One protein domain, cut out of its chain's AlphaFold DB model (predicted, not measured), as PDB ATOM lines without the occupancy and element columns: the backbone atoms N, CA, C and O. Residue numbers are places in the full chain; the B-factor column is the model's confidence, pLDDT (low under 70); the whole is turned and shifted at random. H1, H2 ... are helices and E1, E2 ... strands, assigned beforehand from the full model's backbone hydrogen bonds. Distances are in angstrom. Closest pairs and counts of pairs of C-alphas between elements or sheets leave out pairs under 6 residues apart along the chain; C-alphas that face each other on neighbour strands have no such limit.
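This is residues 4 to 105 of the 106 residues of an uncharacterized protein of Methyloglobulus morosus KoM1 (UniProt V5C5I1). Two long helices, H1 and H3, lie side by side and run opposite ways, and a small two-stranded ribbon, E1 and E2, packs over one side of this pair. H2 crosses the first part of H3 beside E2, and residues 99 to 105, mostly of H4, stick out free at the far end of the ribbon. The printed part has 102 residues, in the order E1, H1, H2, H3, E2, H4, with the two strands antiparallel; the class is mostly helix. It is compact, with a radius of gyration of the C-alphas of 14.1 A and spans of 36 by 34 by 26 A.

E1, residues 4 to 8, begins at C-alpha 4 (-201.658, -365.376, -202.301) and measures 13.0 A. H1, residues 17 to 34, measures 26.1 A, H2, residues 38 to 49, 16.6 A, and H3, residues 56 to 77, 31.5 A. E2, residues 89 to 94, measures 16.8 A, and H4, residues 95 to 104, 15.7 A, ending at C-alpha 104 (-214.350, -352.265, -202.463).

In the sheet, N 6 and O 91 are 2.9 A apart, within hydrogen-bond range. The closest C-alphas of E1 and H1, Phe 5 and Val 24, are 6.2 A apart. H1 and H3 touch, closest at the C-alphas of Gly 23 and Ala 72, 3.9 A, at a shallow tilt of 29 degrees, opposite ways. H2 touches residues 58 to 65 of H3, about perpendicular at 81 degrees, closest at the C-alphas of Cys 41 and Leu 61, 4.8 A. H4 is apart from H1, H2 and H3. Every O i to N i+4 pair is within hydrogen-bond range in H1, H2 and H3, against 3 of 6 in H4.

The C-alphas farthest apart, of Lys 56 and Ala 103, are 38.8 A apart. The printed part has no cut; the link from H3 to E2 is long. pLDDT is under 70 at residues 79 to 87 and 95 to 105.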
ATOM      1  N   VAL A   4    -201.987-366.487-203.194       84.75
ATOM      2  CA  VAL A   4    -201.658-365.376-202.301       84.75
ATOM      3  C   VAL A   4    -202.043-365.768-200.880       84.75
ATOM      4  O   VAL A   4    -203.107-366.335-200.654       84.75
ATOM      5  N   PHE A   5    -201.153-365.476-199.936       82.69
ATOM      6  CA  PHE A   5    -201.387-365.656-198.507       82.69
ATOM      7  C   PHE A   5    -201.371-364.281-197.849       82.69
ATOM      8  O   PHE A   5    -200.454-363.494-198.101       82.69
ATOM      9  N   SER A   6    -202.367-364.005-197.020       83.62
ATOM     10  CA  SER A   6    -202.528-362.747-196.292       83.62
ATOM     11  C   SER A   6    -203.061-363.011-194.886       83.62
ATOM     12  O   SER A   6    -203.404-364.143-194.558       83.62
ATOM     13  N   PHE A   7    -203.137-361.967-194.062       80.75
ATOM     14  CA  PHE A   7    -203.715-362.040-192.722       80.75
ATOM     15  C   PHE A   7    -204.837-361.019-192.563       80.75
ATOM     16  O   PHE A   7    -204.723-359.893-193.051       80.75
ATOM     17  N   GLU A   8    -205.894-361.402-191.858       81.44
ATOM     18  CA  GLU A   8    -207.022-360.536-191.500       81.44
ATOM     19  C   GLU A   8    -207.375-360.681-190.012       81.44
ATOM     20  O   GLU A   8    -206.833-361.545-189.332       81.44
ATOM     21  N   GLY A   9    -208.252-359.825-189.478       76.12
ATOM     22  CA  GLY A   9    -208.697-359.897-188.079       76.12
ATOM     23  C   GLY A   9    -208.698-358.546-187.363       76.12
ATOM     24  O   GLY A   9    -208.246-357.539-187.907       76.12
ATOM     25  N   LYS A  10    -209.216-358.509-186.127       72.38
ATOM     26  CA  LYS A  10    -209.406-357.266-185.343       72.38
ATOM     27  C   LYS A  10    -208.115-356.492-185.066       72.38
ATOM     28  O   LYS A  10    -208.181-355.310-184.741       72.38
ATOM     29  N   HIS A  11    -206.979-357.173-185.138       72.38
ATOM     30  CA  HIS A  11    -205.672-356.647-184.763       72.38
ATOM     31  C   HIS A  11    -204.613-356.873-185.847       72.38
ATOM     32  O   HIS A  11    -203.417-356.844-185.559       72.38
ATOM     33  N   SER A  12    -205.035-357.112-187.092       70.38
ATOM     34  CA  SER A  12    -204.110-357.267-188.220       70.38
ATOM     35  C   SER A  12    -203.303-355.990-188.496       70.38
ATOM     36  O   SER A  12    -202.178-356.072-188.978       70.38
ATOM     37  N   ASP A  13    -203.831-354.822-188.121       71.75
ATOM     38  CA  ASP A  13    -203.186-353.508-188.215       71.75
ATOM     39  C   ASP A  13    -201.975-353.344-187.286       71.75
ATOM     40  O   ASP A  13    -201.096-352.520-187.542       71.75
ATOM     41  N   LEU A  14    -201.910-354.138-186.214       73.75
ATOM     42  CA  LEU A  14    -200.770-354.149-185.302       73.75
ATOM     43  C   LEU A  14    -199.555-354.876-185.908       73.75
ATOM     44  O   LEU A  14    -198.437-354.675-185.431       73.75
ATOM     45  N   VAL A  15    -199.762-355.694-186.946       76.81
ATOM     46  CA  VAL A  15    -198.727-356.515-187.583       76.81
ATOM     47  C   VAL A  15    -197.959-355.720-188.630       76.81
ATOM     48  O   VAL A  15    -198.516-355.218-189.605       76.81
ATOM     49  N   SER A  16    -196.642-355.632-188.462       83.12
ATOM     50  CA  SER A  16    -195.769-355.044-189.473       83.12
ATOM     51  C   SER A  16    -195.656-355.940-190.710       83.12
ATOM     52  O   SER A  16    -195.763-357.163-190.642       83.12
ATOM     53  N   GLU A  17    -195.327-355.345-191.858       83.94
ATOM     54  CA  GLU A  17    -195.111-356.085-193.111       83.94
ATOM     55  C   GLU A  17    -194.073-357.215-192.966       83.94
ATOM     56  O   GLU A  17    -194.231-358.296-193.527       83.94
ATOM     57  N   LYS A  18    -193.021-357.002-192.164       85.38
ATOM     58  CA  LYS A  18    -191.995-358.026-191.912       85.38
ATOM     59  C   LYS A  18    -192.541-359.219-191.130       85.38
ATOM     60  O   LYS A  18    -192.166-360.350-191.426       85.38
ATOM     61  N   GLU A  19    -193.405-358.968-190.153       86.19
ATOM     62  CA  GLU A  19    -194.067-360.015-189.367       86.19
ATOM     63  C   GLU A  19    -195.078-360.778-190.231       86.19
ATOM     64  O   GLU A  19    -195.089-362.006-190.194       86.19
ATOM     65  N   ILE A  20    -195.825-360.087-191.101       85.62
ATOM     66  CA  ILE A  20    -196.689-360.722-192.112       85.62
ATOM     67  C   ILE A  20    -195.871-361.651-193.013       85.62
ATOM     68  O   ILE A  20    -196.237-362.809-193.198       85.62
ATOM     69  N   ILE A  21    -194.742-361.181-193.554       88.50
ATOM     70  CA  ILE A  21    -193.873-362.004-194.409       88.50
ATOM     71  C   ILE A  21    -193.372-363.238-193.647       88.50
ATOM     72  O   ILE A  21    -193.392-364.337-194.201       88.50
ATOM     73  N   ALA A  22    -192.964-363.082-192.384       88.81
ATOM     74  CA  ALA A  22    -192.541-364.201-191.545       88.81
ATOM     75  C   ALA A  22    -193.676-365.217-191.323       88.81
ATOM     76  O   ALA A  22    -193.456-366.417-191.485       88.81
ATOM     77  N   GLY A  23    -194.894-364.740-191.042       90.12
ATOM     78  CA  GLY A  23    -196.092-365.571-190.919       90.12
ATOM     79  C   GLY A  23    -196.413-366.348-192.193       90.12
ATOM     80  O   GLY A  23    -196.616-367.560-192.148       90.12
ATOM     81  N   VAL A  24    -196.394-365.675-193.350       91.50
ATOM     82  CA  VAL A  24    -196.632-366.316-194.654       91.50
ATOM     83  C   VAL A  24    -195.590-367.397-194.938       91.50
ATOM     84  O   VAL A  24    -195.940-368.464-195.444       91.50
ATOM     85  N   ILE A  25    -194.312-367.136-194.649       93.25
ATOM     86  CA  ILE A  25    -193.242-368.122-194.852       93.25
ATOM     87  C   ILE A  25    -193.484-369.348-193.966       93.25
ATOM     88  O   ILE A  25    -193.477-370.464-194.484       93.25
ATOM     89  N   ALA A  26    -193.785-369.148-192.681       93.56
ATOM     90  CA  ALA A  26    -194.037-370.239-191.742       93.56
ATOM     91  C   ALA A  26    -195.237-371.113-192.159       93.56
ATOM     92  O   ALA A  26    -195.115-372.338-192.209       93.56
ATOM     93  N   ALA A  27    -196.365-370.508-192.552       94.50
ATOM     94  CA  ALA A  27    -197.516-371.258-193.072       94.50
ATOM     95  C   ALA A  27    -197.160-372.062-194.335       94.50
ATOM     96  O   ALA A  27    -197.491-373.245-194.449       94.50
ATOM     97  N   LYS A  28    -196.444-371.446-195.288       94.50
ATOM     98  CA  LYS A  28    -196.016-372.117-196.528       94.50
ATOM     99  C   LYS A  28    -195.135-373.333-196.257       94.50
ATOM    100  O   LYS A  28    -195.274-374.338-196.953       94.50
ATOM    101  N   GLU A  29    -194.251-373.256-195.268       96.75
ATOM    102  CA  GLU A  29    -193.402-374.381-194.873       96.75
ATOM    103  C   GLU A  29    -194.224-375.563-194.343       96.75
ATOM    104  O   GLU A  29    -193.938-376.705-194.711       96.75
ATOM    105  N   VAL A  30    -195.283-375.312-193.564       97.12
ATOM    106  CA  VAL A  30    -196.191-376.363-193.066       97.12
ATOM    107  C   VAL A  30    -196.932-377.051-194.212       97.12
ATOM    108  O   VAL A  30    -196.930-378.285-194.291       97.12
ATOM    109  N   PHE A  31    -197.513-376.287-195.141       95.88
ATOM    110  CA  PHE A  31    -198.199-376.869-196.300       95.88
ATOM    111  C   PHE A  31    -197.240-377.671-197.188       95.88
ATOM    112  O   PHE A  31    -197.556-378.790-197.598       95.88
ATOM    113  N   ALA A  32    -196.036-377.144-197.438       95.62
ATOM    114  CA  ALA A  32    -195.019-377.817-198.242       95.62
ATOM    115  C   ALA A  32    -194.526-379.122-197.592       95.62
ATOM    116  O   ALA A  32    -194.403-380.140-198.275       95.62
ATOM    117  N   LYS A  33    -194.286-379.113-196.275       97.06
ATOM    118  CA  LYS A  33    -193.885-380.291-195.488       97.06
ATOM    119  C   LYS A  33    -194.929-381.407-195.558       97.06
ATOM    120  O   LYS A  33    -194.558-382.573-195.672       97.06
ATOM    121  N   ASN A  34    -196.211-381.049-195.507       96.12
ATOM    122  CA  ASN A  34    -197.323-381.997-195.551       96.12
ATOM    123  C   ASN A  34    -197.761-382.372-196.982       96.12
ATOM    124  O   ASN A  34    -198.566-383.284-197.143       96.12
ATOM    125  N   GLN A  35    -197.212-381.719-198.016       96.06
ATOM    126  CA  GLN A  35    -197.534-381.957-199.433       96.06
ATOM    127  C   GLN A  35    -199.028-381.792-199.761       96.06
ATOM    128  O   GLN A  35    -199.578-382.520-200.590       96.06
ATOM    129  N   VAL A  36    -199.688-380.832-199.114       95.19
ATOM    130  CA  VAL A  36    -201.123-380.566-199.286       95.19
ATOM    131  C   VAL A  36    -201.371-379.272-200.056       95.19
ATOM    132  O   VAL A  36    -200.530-378.373-200.076       95.19
ATOM    133  N   ASP A  37    -202.549-379.172-200.669       94.44
ATOM    134  CA  ASP A  37    -203.033-377.930-201.270       94.44
ATOM    135  C   ASP A  37    -203.594-376.992-200.179       94.44
ATOM    136  O   ASP A  37    -204.551-377.372-199.490       94.44
ATOM    137  N   PRO A  38    -203.050-375.770-200.020       94.25
ATOM    138  CA  PRO A  38    -203.559-374.781-199.073       94.25
ATOM    139  C   PRO A  38    -205.047-374.456-199.253       94.25
ATOM    140  O   PRO A  38    -205.744-374.272-198.259       94.25
ATOM    141  N   PHE A  39    -205.565-374.433-200.490       94.94
ATOM    142  CA  PHE A  39    -206.988-374.162-200.733       94.94
ATOM    143  C   PHE A  39    -207.885-375.316-200.276       94.94
ATOM    144  O   PHE A  39    -208.976-375.085-199.759       94.94
ATOM    145  N   ALA A  40    -207.425-376.563-200.409       94.94
ATOM    146  CA  ALA A  40    -208.147-377.719-199.883       94.94
ATOM    147  C   ALA A  40    -208.190-377.709-198.344       94.94
ATOM    148  O   ALA A  40    -209.193-378.100-197.749       94.94
ATOM    149  N   CYS A  41    -207.123-377.222-197.705       95.81
ATOM    150  CA  CYS A  41    -207.065-377.030-196.256       95.81
ATOM    151  C   CYS A  41    -208.022-375.916-195.798       95.81
ATOM    152  O   CYS A  41    -208.807-376.132-194.875       95.81
ATOM    153  N   GLN A  42    -208.032-374.776-196.498       95.06
ATOM    154  CA  GLN A  42    -208.971-373.678-196.245       95.06
ATOM    155  C   GLN A  42    -210.426-374.141-196.393       95.06
ATOM    156  O   GLN A  42    -211.245-373.882-195.522       95.06
ATOM    157  N   ALA A  43    -210.745-374.916-197.434       95.50
ATOM    158  CA  ALA A  43    -212.093-375.445-197.629       95.50
ATOM    159  C   ALA A  43    -212.551-376.363-196.477       95.50
ATOM    160  O   ALA A  43    -213.732-376.368-196.125       95.50
ATOM    161  N   ALA A  44    -211.634-377.134-195.878       95.62
ATOM    162  CA  ALA A  44    -211.926-377.942-194.695       95.62
ATOM    163  C   ALA A  44    -212.157-377.071-193.445       95.62
ATOM    164  O   ALA A  44    -213.080-377.344-192.678       95.62
ATOM    165  N   LYS A  45    -211.381-375.995-193.268       95.12
ATOM    166  CA  LYS A  45    -211.597-374.993-192.210       95.12
ATOM    167  C   LYS A  45    -212.950-374.290-192.360       95.12
ATOM    168  O   LYS A  45    -213.727-374.264-191.409       95.12
ATOM    169  N   ASP A  46    -213.291-373.841-193.564       94.00
ATOM    170  CA  ASP A  46    -214.566-373.175-193.846       94.00
ATOM    171  C   ASP A  46    -215.783-374.066-193.536       94.00
ATOM    172  O   ASP A  46    -216.856-373.570-193.194       94.00
ATOM    173  N   LYS A  47    -215.649-375.393-193.665       96.62
ATOM    174  CA  LYS A  47    -216.699-376.341-193.267       96.62
ATOM    175  C   LYS A  47    -216.914-376.369-191.757       96.62
ATOM    176  O   LYS A  47    -218.063-376.367-191.325       96.62
ATOM    177  N   ILE A  48    -215.839-376.358-190.966       93.75
ATOM    178  CA  ILE A  48    -215.931-376.281-189.499       93.75
ATOM    179  C   ILE A  48    -216.621-374.984-189.074       93.75
ATOM    180  O   ILE A  48    -217.516-375.024-188.236       93.75
ATOM    181  N   GLU A  49    -216.281-373.853-189.695       90.69
ATOM    182  CA  GLU A  49    -216.915-372.557-189.399       90.69
ATOM    183  C   GLU A  49    -218.412-372.516-189.741       90.69
ATOM    184  O   GLU A  49    -219.156-371.709-189.184       90.69
ATOM    185  N   ARG A  50    -218.865-373.390-190.648       95.62
ATOM    186  CA  ARG A  50    -220.277-373.564-191.016       95.62
ATOM    187  C   ARG A  50    -220.978-374.706-190.269       95.62
ATOM    188  O   ARG A  50    -222.094-375.060-190.645       95.62
ATOM    189  N   ASP A  51    -220.351-375.281-189.240       94.44
ATOM    190  CA  ASP A  51    -220.853-376.443-188.489       94.44
ATOM    191  C   ASP A  51    -221.149-377.679-189.376       94.44
ATOM    192  O   ASP A  51    -222.038-378.489-189.096       94.44
ATOM    193  N   GLU A  52    -220.402-377.850-190.470       96.00
ATOM    194  CA  GLU A  52    -220.525-378.999-191.370       96.00
ATOM    195  C   GLU A  52    -219.626-380.170-190.933       96.00
ATOM    196  O   GLU A  52    -218.501-379.994-190.462       96.00
ATOM    197  N   LEU A  53    -220.097-381.407-191.136       95.25
ATOM    198  CA  LEU A  53    -219.301-382.607-190.861       95.25
ATOM    199  C   LEU A  53    -218.159-382.754-191.873       95.25
ATOM    200  O   LEU A  53    -218.389-382.761-193.086       95.25
ATOM    201  N   LEU A  54    -216.949-382.971-191.362       95.62
ATOM    202  CA  LEU A  54    -215.789-383.333-192.172       95.62
ATOM    203  C   LEU A  54    -215.749-384.837-192.451       95.62
ATOM    204  O   LEU A  54    -216.072-385.663-191.590       95.62
ATOM    205  N   THR A  55    -215.268-385.208-193.635       97.62
ATOM    206  CA  THR A  55    -214.755-386.563-193.865       97.62
ATOM    207  C   THR A  55    -213.438-386.779-193.114       97.62
ATOM    208  O   THR A  55    -212.837-385.851-192.572       97.62
ATOM    209  N   LYS A  56    -212.945-388.022-193.090       96.88
ATOM    210  CA  LYS A  56    -211.646-388.327-192.476       96.88
ATOM    211  C   LYS A  56    -210.509-387.575-193.172       96.88
ATOM    212  O   LYS A  56    -209.615-387.065-192.505       96.88
ATOM    213  N   GLU A  57    -210.533-387.528-194.498       97.06
ATOM    214  CA  GLU A  57    -209.537-386.832-195.308       97.06
ATOM    215  C   GLU A  57    -209.597-385.319-195.067       97.06
ATOM    216  O   GLU A  57    -208.563-384.687-194.881       97.06
ATOM    217  N   GLU A  58    -210.799-384.749-194.986       97.06
ATOM    218  CA  GLU A  58    -210.995-383.328-194.683       97.06
ATOM    219  C   GLU A  58    -210.547-382.976-193.261       97.06
ATOM    220  O   GLU A  58    -209.935-381.934-193.054       97.06
ATOM    221  N   ALA A  59    -210.763-383.863-192.287       96.25
ATOM    222  CA  ALA A  59    -210.263-383.672-190.929       96.25
ATOM    223  C   ALA A  59    -208.725-383.651-190.876       96.25
ATOM    224  O   ALA A  59    -208.149-382.873-190.120       96.25
ATOM    225  N   LEU A  60    -208.047-384.460-191.698       97.31
ATOM    226  CA  LEU A  60    -206.587-384.398-191.824       97.31
ATOM    227  C   LEU A  60    -206.131-383.079-192.460       97.31
ATOM    228  O   LEU A  60    -205.157-382.497-191.994       97.31
ATOM    229  N   LEU A  61    -206.840-382.590-193.480       97.50
ATOM    230  CA  LEU A  61    -206.555-381.287-194.092       97.50
ATOM    231  C   LEU A  61    -206.769-380.131-193.103       97.50
ATOM    232  O   LEU A  61    -205.952-379.216-193.053       97.50
ATOM    233  N   PHE A  62    -207.813-380.201-192.275       96.94
ATOM    234  CA  PHE A  62    -208.065-379.225-191.217       96.94
ATOM    235  C   PHE A  62    -206.959-379.220-190.153       96.94
ATOM    236  O   PHE A  62    -206.526-378.156-189.732       96.94
ATOM    237  N   LEU A  63    -206.433-380.386-189.764       96.81
ATOM    238  CA  LEU A  63    -205.295-380.444-188.837       96.81
ATOM    239  C   LEU A  63    -204.041-379.770-189.409       96.81
ATOM    240  O   LEU A  63    -203.307-379.117-188.674       96.81
ATOM    241  N   VAL A  64    -203.796-379.908-190.715       97.31
ATOM    242  CA  VAL A  64    -202.676-379.213-191.366       97.31
ATOM    243  C   VAL A  64    -202.931-377.706-191.448       97.31
ATOM    244  O   VAL A  64    -201.992-376.928-191.298       97.31
ATOM    245  N   TRP A  65    -204.183-377.287-191.659       97.06
ATOM    246  CA  TRP A  65    -204.571-375.878-191.579       97.06
ATOM    247  C   TRP A  65    -204.281-375.289-190.191       97.06
ATOM    248  O   TRP A  65    -203.624-374.258-190.102       97.06
ATOM    249  N   ASP A  66    -204.694-375.978-189.126       95.25
ATOM    250  CA  ASP A  66    -204.469-375.566-187.733       95.25
ATOM    251  C   ASP A  66    -202.965-375.464-187.396       95.25
ATOM    252  O   ASP A  66    -202.516-374.468-186.830       95.25
ATOM    253  N   GLU A  67    -202.143-376.430-187.843       96.19
ATOM    254  CA  GLU A  67    -200.672-376.356-187.714       96.19
ATOM    255  C   GLU A  67    -200.100-375.132-188.458       96.19
ATOM    256  O   GLU A  67    -199.187-374.469-187.958       96.19
ATOM    257  N   ALA A  68    -200.624-374.818-189.648       95.06
ATOM    258  CA  ALA A  68    -200.163-373.684-190.448       95.06
ATOM    259  C   ALA A  68    -200.565-372.335-189.830       95.06
ATOM    260  O   ALA A  68    -199.750-371.407-189.838       95.06
ATOM    261  N   GLU A  69    -201.775-372.226-189.271       92.25
ATOM    262  CA  GLU A  69    -202.223-371.038-188.540       92.25
ATOM    263  C   GLU A  69    -201.411-370.812-187.265       92.25
ATOM    264  O   GLU A  69    -200.919-369.700-187.069       92.25
ATOM    265  N   ASP A  70    -201.170-371.840-186.441       91.25
ATOM    266  CA  ASP A  70    -200.335-371.701-185.235       91.25
ATOM    267  C   ASP A  70    -198.897-371.294-185.594       91.25
ATOM    268  O   ASP A  70    -198.330-370.382-184.984       91.25
ATOM    269  N   ALA A  71    -198.305-371.906-186.625       91.56
ATOM    270  CA  ALA A  71    -196.961-371.555-187.084       91.56
ATOM    271  C   ALA A  71    -196.880-370.096-187.561       91.56
ATOM    272  O   ALA A  71    -195.954-369.367-187.187       91.56
ATOM    273  N   ALA A  72    -197.861-369.655-188.351       91.38
ATOM    274  CA  ALA A  72    -197.945-368.281-188.820       91.38
ATOM    275  C   ALA A  72    -198.154-367.290-187.673       91.38
ATOM    276  O   ALA A  72    -197.438-366.291-187.586       91.38
ATOM    277  N   PHE A  73    -199.087-367.589-186.769       87.19
ATOM    278  CA  PHE A  73    -199.388-366.756-185.616       87.19
ATOM    279  C   PHE A  73    -198.162-366.599-184.718       87.19
ATOM    280  O   PHE A  73    -197.800-365.477-184.361       87.19
ATOM    281  N   ARG A  74    -197.447-367.687-184.404       87.31
ATOM    282  CA  ARG A  74    -196.187-367.627-183.644       87.31
ATOM    283  C   ARG A  74    -195.125-366.794-184.350       87.31
ATOM    284  O   ARG A  74    -194.446-366.008-183.697       87.31
ATOM    285  N   ALA A  75    -194.973-366.955-185.663       88.69
ATOM    286  CA  ALA A  75    -193.993-366.197-186.435       88.69
ATOM    287  C   ALA A  75    -194.299-364.689-186.435       88.69
ATOM    288  O   ALA A  75    -193.382-363.880-186.293       88.69
ATOM    289  N   ILE A  76    -195.581-364.326-186.518       86.12
ATOM    290  CA  ILE A  76    -196.063-362.943-186.430       86.12
ATOM    291  C   ILE A  76    -195.856-362.362-185.028       86.12
ATOM    292  O   ILE A  76    -195.425-361.222-184.879       86.12
ATOM    293  N   THR A  77    -196.145-363.147-183.990       79.88
ATOM    294  CA  THR A  77    -196.231-362.668-182.601       79.88
ATOM    295  C   THR A  77    -194.957-362.870-181.779       79.88
ATOM    296  O   THR A  77    -194.931-362.535-180.598       79.88
ATOM    297  N   LEU A  78    -193.857-363.352-182.371       74.38
ATOM    298  CA  LEU A  78    -192.572-363.577-181.681       74.38
ATOM    299  C   LEU A  78    -192.033-362.336-180.934       74.38
ATOM    300  O   LEU A  78    -191.332-362.484-179.933       74.38
ATOM    301  N   GLY A  79    -192.359-361.120-181.389       65.25
ATOM    302  CA  GLY A  79    -192.010-359.856-180.720       65.25
ATOM    303  C   GLY A  79    -193.060-359.334-179.729       65.25
ATOM    304  O   GLY A  79    -192.838-358.319-179.068       65.25
ATOM    305  N   TRP A  80    -194.213-359.998-179.633       67.94
ATOM    306  CA  TRP A  80    -195.407-359.509-178.953       67.94
ATOM    307  C   TRP A  80    -195.542-360.192-177.596       67.94
ATOM    308  O   TRP A  80    -196.315-361.123-177.391       67.94
ATOM    309  N   LEU A  81    -194.767-359.721-176.623       52.25
ATOM    310  CA  LEU A  81    -194.973-360.105-175.232       52.25
ATOM    311  C   LEU A  81    -196.229-359.392-174.687       52.25
ATOM    312  O   LEU A  81    -196.259-358.167-174.605       52.25
ATOM    313  N   ILE A  82    -197.216-360.182-174.239       53.19
ATOM    314  CA  ILE A  82    -198.374-359.786-173.406       53.19
ATOM    315  C   ILE A  82    -199.496-359.040-174.156       53.19
ATOM    316  O   ILE A  82    -199.677-357.845-173.947       53.19
ATOM    317  N   ARG A  83    -200.333-359.728-174.947       51.44
ATOM    318  CA  ARG A  83    -201.709-359.267-175.252       51.44
ATOM    319  C   ARG A  83    -202.634-360.474-175.383       51.44
ATOM    320  O   ARG A  83    -202.626-361.156-176.395       51.44
ATOM    321  N   GLY A  84    -203.365-360.763-174.307       53.19
ATOM    322  CA  GLY A  84    -204.140-361.995-174.125       53.19
ATOM    323  C   GLY A  84    -205.250-362.271-175.145       53.19
ATOM    324  O   GLY A  84    -205.663-363.417-175.211       53.19
ATOM    325  N   ASP A  85    -205.679-361.287-175.946       56.47
ATOM    326  CA  ASP A  85    -206.683-361.452-177.009       56.47
ATOM    327  C   ASP A  85    -206.215-360.726-178.280       56.47
ATOM    328  O   ASP A  85    -206.379-359.515-178.413       56.47
ATOM    329  N   THR A  86    -205.592-361.455-179.210       62.78
ATOM    330  CA  THR A  86    -205.221-360.936-180.535       62.78
ATOM    331  C   THR A  86    -205.781-361.883-181.592       62.78
ATOM    332  O   THR A  86    -205.270-362.984-181.755       62.78
ATOM    333  N   GLU A  87    -206.849-361.480-182.278       67.31
ATOM    334  CA  GLU A  87    -207.446-362.260-183.368       67.31
ATOM    335  C   GLU A  87    -206.759-361.888-184.689       67.31
ATOM    336  O   GLU A  87    -206.914-360.761-185.176       67.31
ATOM    337  N   ILE A  88    -205.973-362.824-185.225       71.19
ATOM    338  CA  ILE A  88    -205.312-362.749-186.530       71.19
ATOM    339  C   ILE A  88    -205.539-364.096-187.216       71.19
ATOM    340  O   ILE A  88    -205.110-365.120-186.693       71.19
ATOM    341  N   ASN A  89    -206.174-364.072-188.383       76.75
ATOM    342  CA  ASN A  89    -206.536-365.250-189.164       76.75
ATOM    343  C   ASN A  89    -205.699-365.306-190.446       76.75
ATOM    344  O   ASN A  89    -205.466-364.273-191.087       76.75
ATOM    345  N   LEU A  90    -205.266-366.507-190.836       83.81
ATOM    346  CA  LEU A  90    -204.619-366.742-192.129       83.81
ATOM    347  C   LEU A  90    -205.672-366.803-193.243       83.81
ATOM    348  O   LEU A  90    -206.682-367.491-193.128       83.81
ATOM    349  N   VAL A  91    -205.401-366.139-194.366       86.38
ATOM    350  CA  VAL A  91    -206.279-366.120-195.542       86.38
ATOM    351  C   VAL A  91    -205.511-366.573-196.772       86.38
ATOM    352  O   VAL A  91    -204.376-366.147-197.000       86.38
ATOM    353  N   VAL A  92    -206.150-367.403-197.597       85.88
ATOM    354  CA  VAL A  92    -205.641-367.800-198.912       85.88
ATOM    355  C   VAL A  92    -206.581-367.273-199.997       85.88
ATOM    356  O   VAL A  92    -207.800-367.379-199.883       85.88
ATOM    357  N   SER A  93    -206.016-366.667-201.040       85.06
ATOM    358  CA  SER A  93    -206.767-366.118-202.174       85.06
ATOM    359  C   SER A  93    -206.014-366.281-203.496       85.06
ATOM    360  O   SER A  93    -204.805-366.533-203.532       85.06
ATOM    361  N   ALA A  94    -206.734-366.174-204.616       83.56
ATOM    362  CA  ALA A  94    -206.123-366.093-205.937       83.56
ATOM    363  C   ALA A  94    -205.735-364.639-206.258       83.56
ATOM    364  O   ALA A  94    -206.457-363.706-205.923       83.56
ATOM    365  N   GLU A  95    -204.632-364.432-206.982       68.62
ATOM    366  CA  GLU A  95    -204.140-363.092-207.363       68.62
ATOM    367  C   GLU A  95    -205.189-362.205-208.076       68.62
ATOM    368  O   GLU A  95    -205.168-360.984-207.934       68.62
ATOM    369  N   ALA A  96    -206.154-362.801-208.788       61.09
ATOM    370  CA  ALA A  96    -207.250-362.075-209.437       61.09
ATOM    371  C   ALA A  96    -208.287-361.486-208.450       61.09
ATOM    372  O   ALA A  96    -208.918-360.483-208.781       61.09
ATOM    373  N   ASP A  97    -208.434-362.056-207.248       57.28
ATOM    374  CA  ASP A  97    -209.401-361.606-206.229       57.28
ATOM    375  C   ASP A  97    -208.876-360.439-205.374       57.28
ATOM    376  O   ASP A  97    -209.654-359.642-204.842       57.28
ATOM    377  N   VAL A  98    -207.552-360.271-205.287       52.62
ATOM    378  CA  VAL A  98    -206.915-359.186-204.515       52.62
ATOM    379  C   VAL A  98    -207.245-357.807-205.108       52.62
ATOM    380  O   VAL A  98    -207.477-356.847-204.373       52.62
ATOM    381  N   ALA A  99    -207.347-357.706-206.438       45.44
ATOM    382  CA  ALA A  99    -207.691-356.462-207.131       45.44
ATOM    383  C   ALA A  99    -209.136-355.992-206.863       45.44
ATOM    384  O   ALA A  99    -209.421-354.799-206.947       45.44
ATOM    385  N   VAL A 100    -210.041-356.914-206.519       49.50
ATOM    386  CA  VAL A 100    -211.454-356.616-206.243       49.50
ATOM    387  C   VAL A 100    -211.647-356.158-204.792       49.50
ATOM    388  O   VAL A 100    -212.374-355.195-204.555       49.50
ATOM    389  N   SER A 101    -210.948-356.769-203.828       45.38
ATOM    390  CA  SER A 101    -211.053-356.384-202.408       45.38
ATOM    391  C   SER A 101    -210.454-355.006-202.100       45.38
ATOM    392  O   SER A 101    -211.029-354.264-201.307       45.38
ATOM    393  N   LEU A 102    -209.364-354.597-202.768       43.97
ATOM    394  CA  LEU A 102    -208.842-353.226-202.628       43.97
ATOM    395  C   LEU A 102    -209.745-352.161-203.275       43.97
ATOM    396  O   LEU A 102    -209.735-351.015-202.835       43.97
ATOM    397  N   ALA A 103    -210.535-352.515-204.293       40.00
ATOM    398  CA  ALA A 103    -211.461-351.588-204.943       40.00
ATOM    399  C   ALA A 103    -212.765-351.378-204.148       40.00
ATOM    400  O   ALA A 103    -213.412-350.347-204.305       40.00
ATOM    401  N   ALA A 104    -213.150-352.337-203.300       38.72
ATOM    402  CA  ALA A 104    -214.350-352.265-202.463       38.72
ATOM    403  C   ALA A 104    -214.136-351.536-201.120       38.72
ATOM    404  O   ALA A 104    -215.110-351.213-200.443       38.72
ATOM    405  N   ALA A 105    -212.881-351.276-200.738       42.34
ATOM    406  CA  ALA A 105    -212.502-350.563-199.514       42.34
ATOM    407  C   ALA A 105    -212.219-349.057-199.730       42.34
ATOM    408  O   ALA A 105    -211.651-348.413-198.845       42.34
TER     409      ALA A 105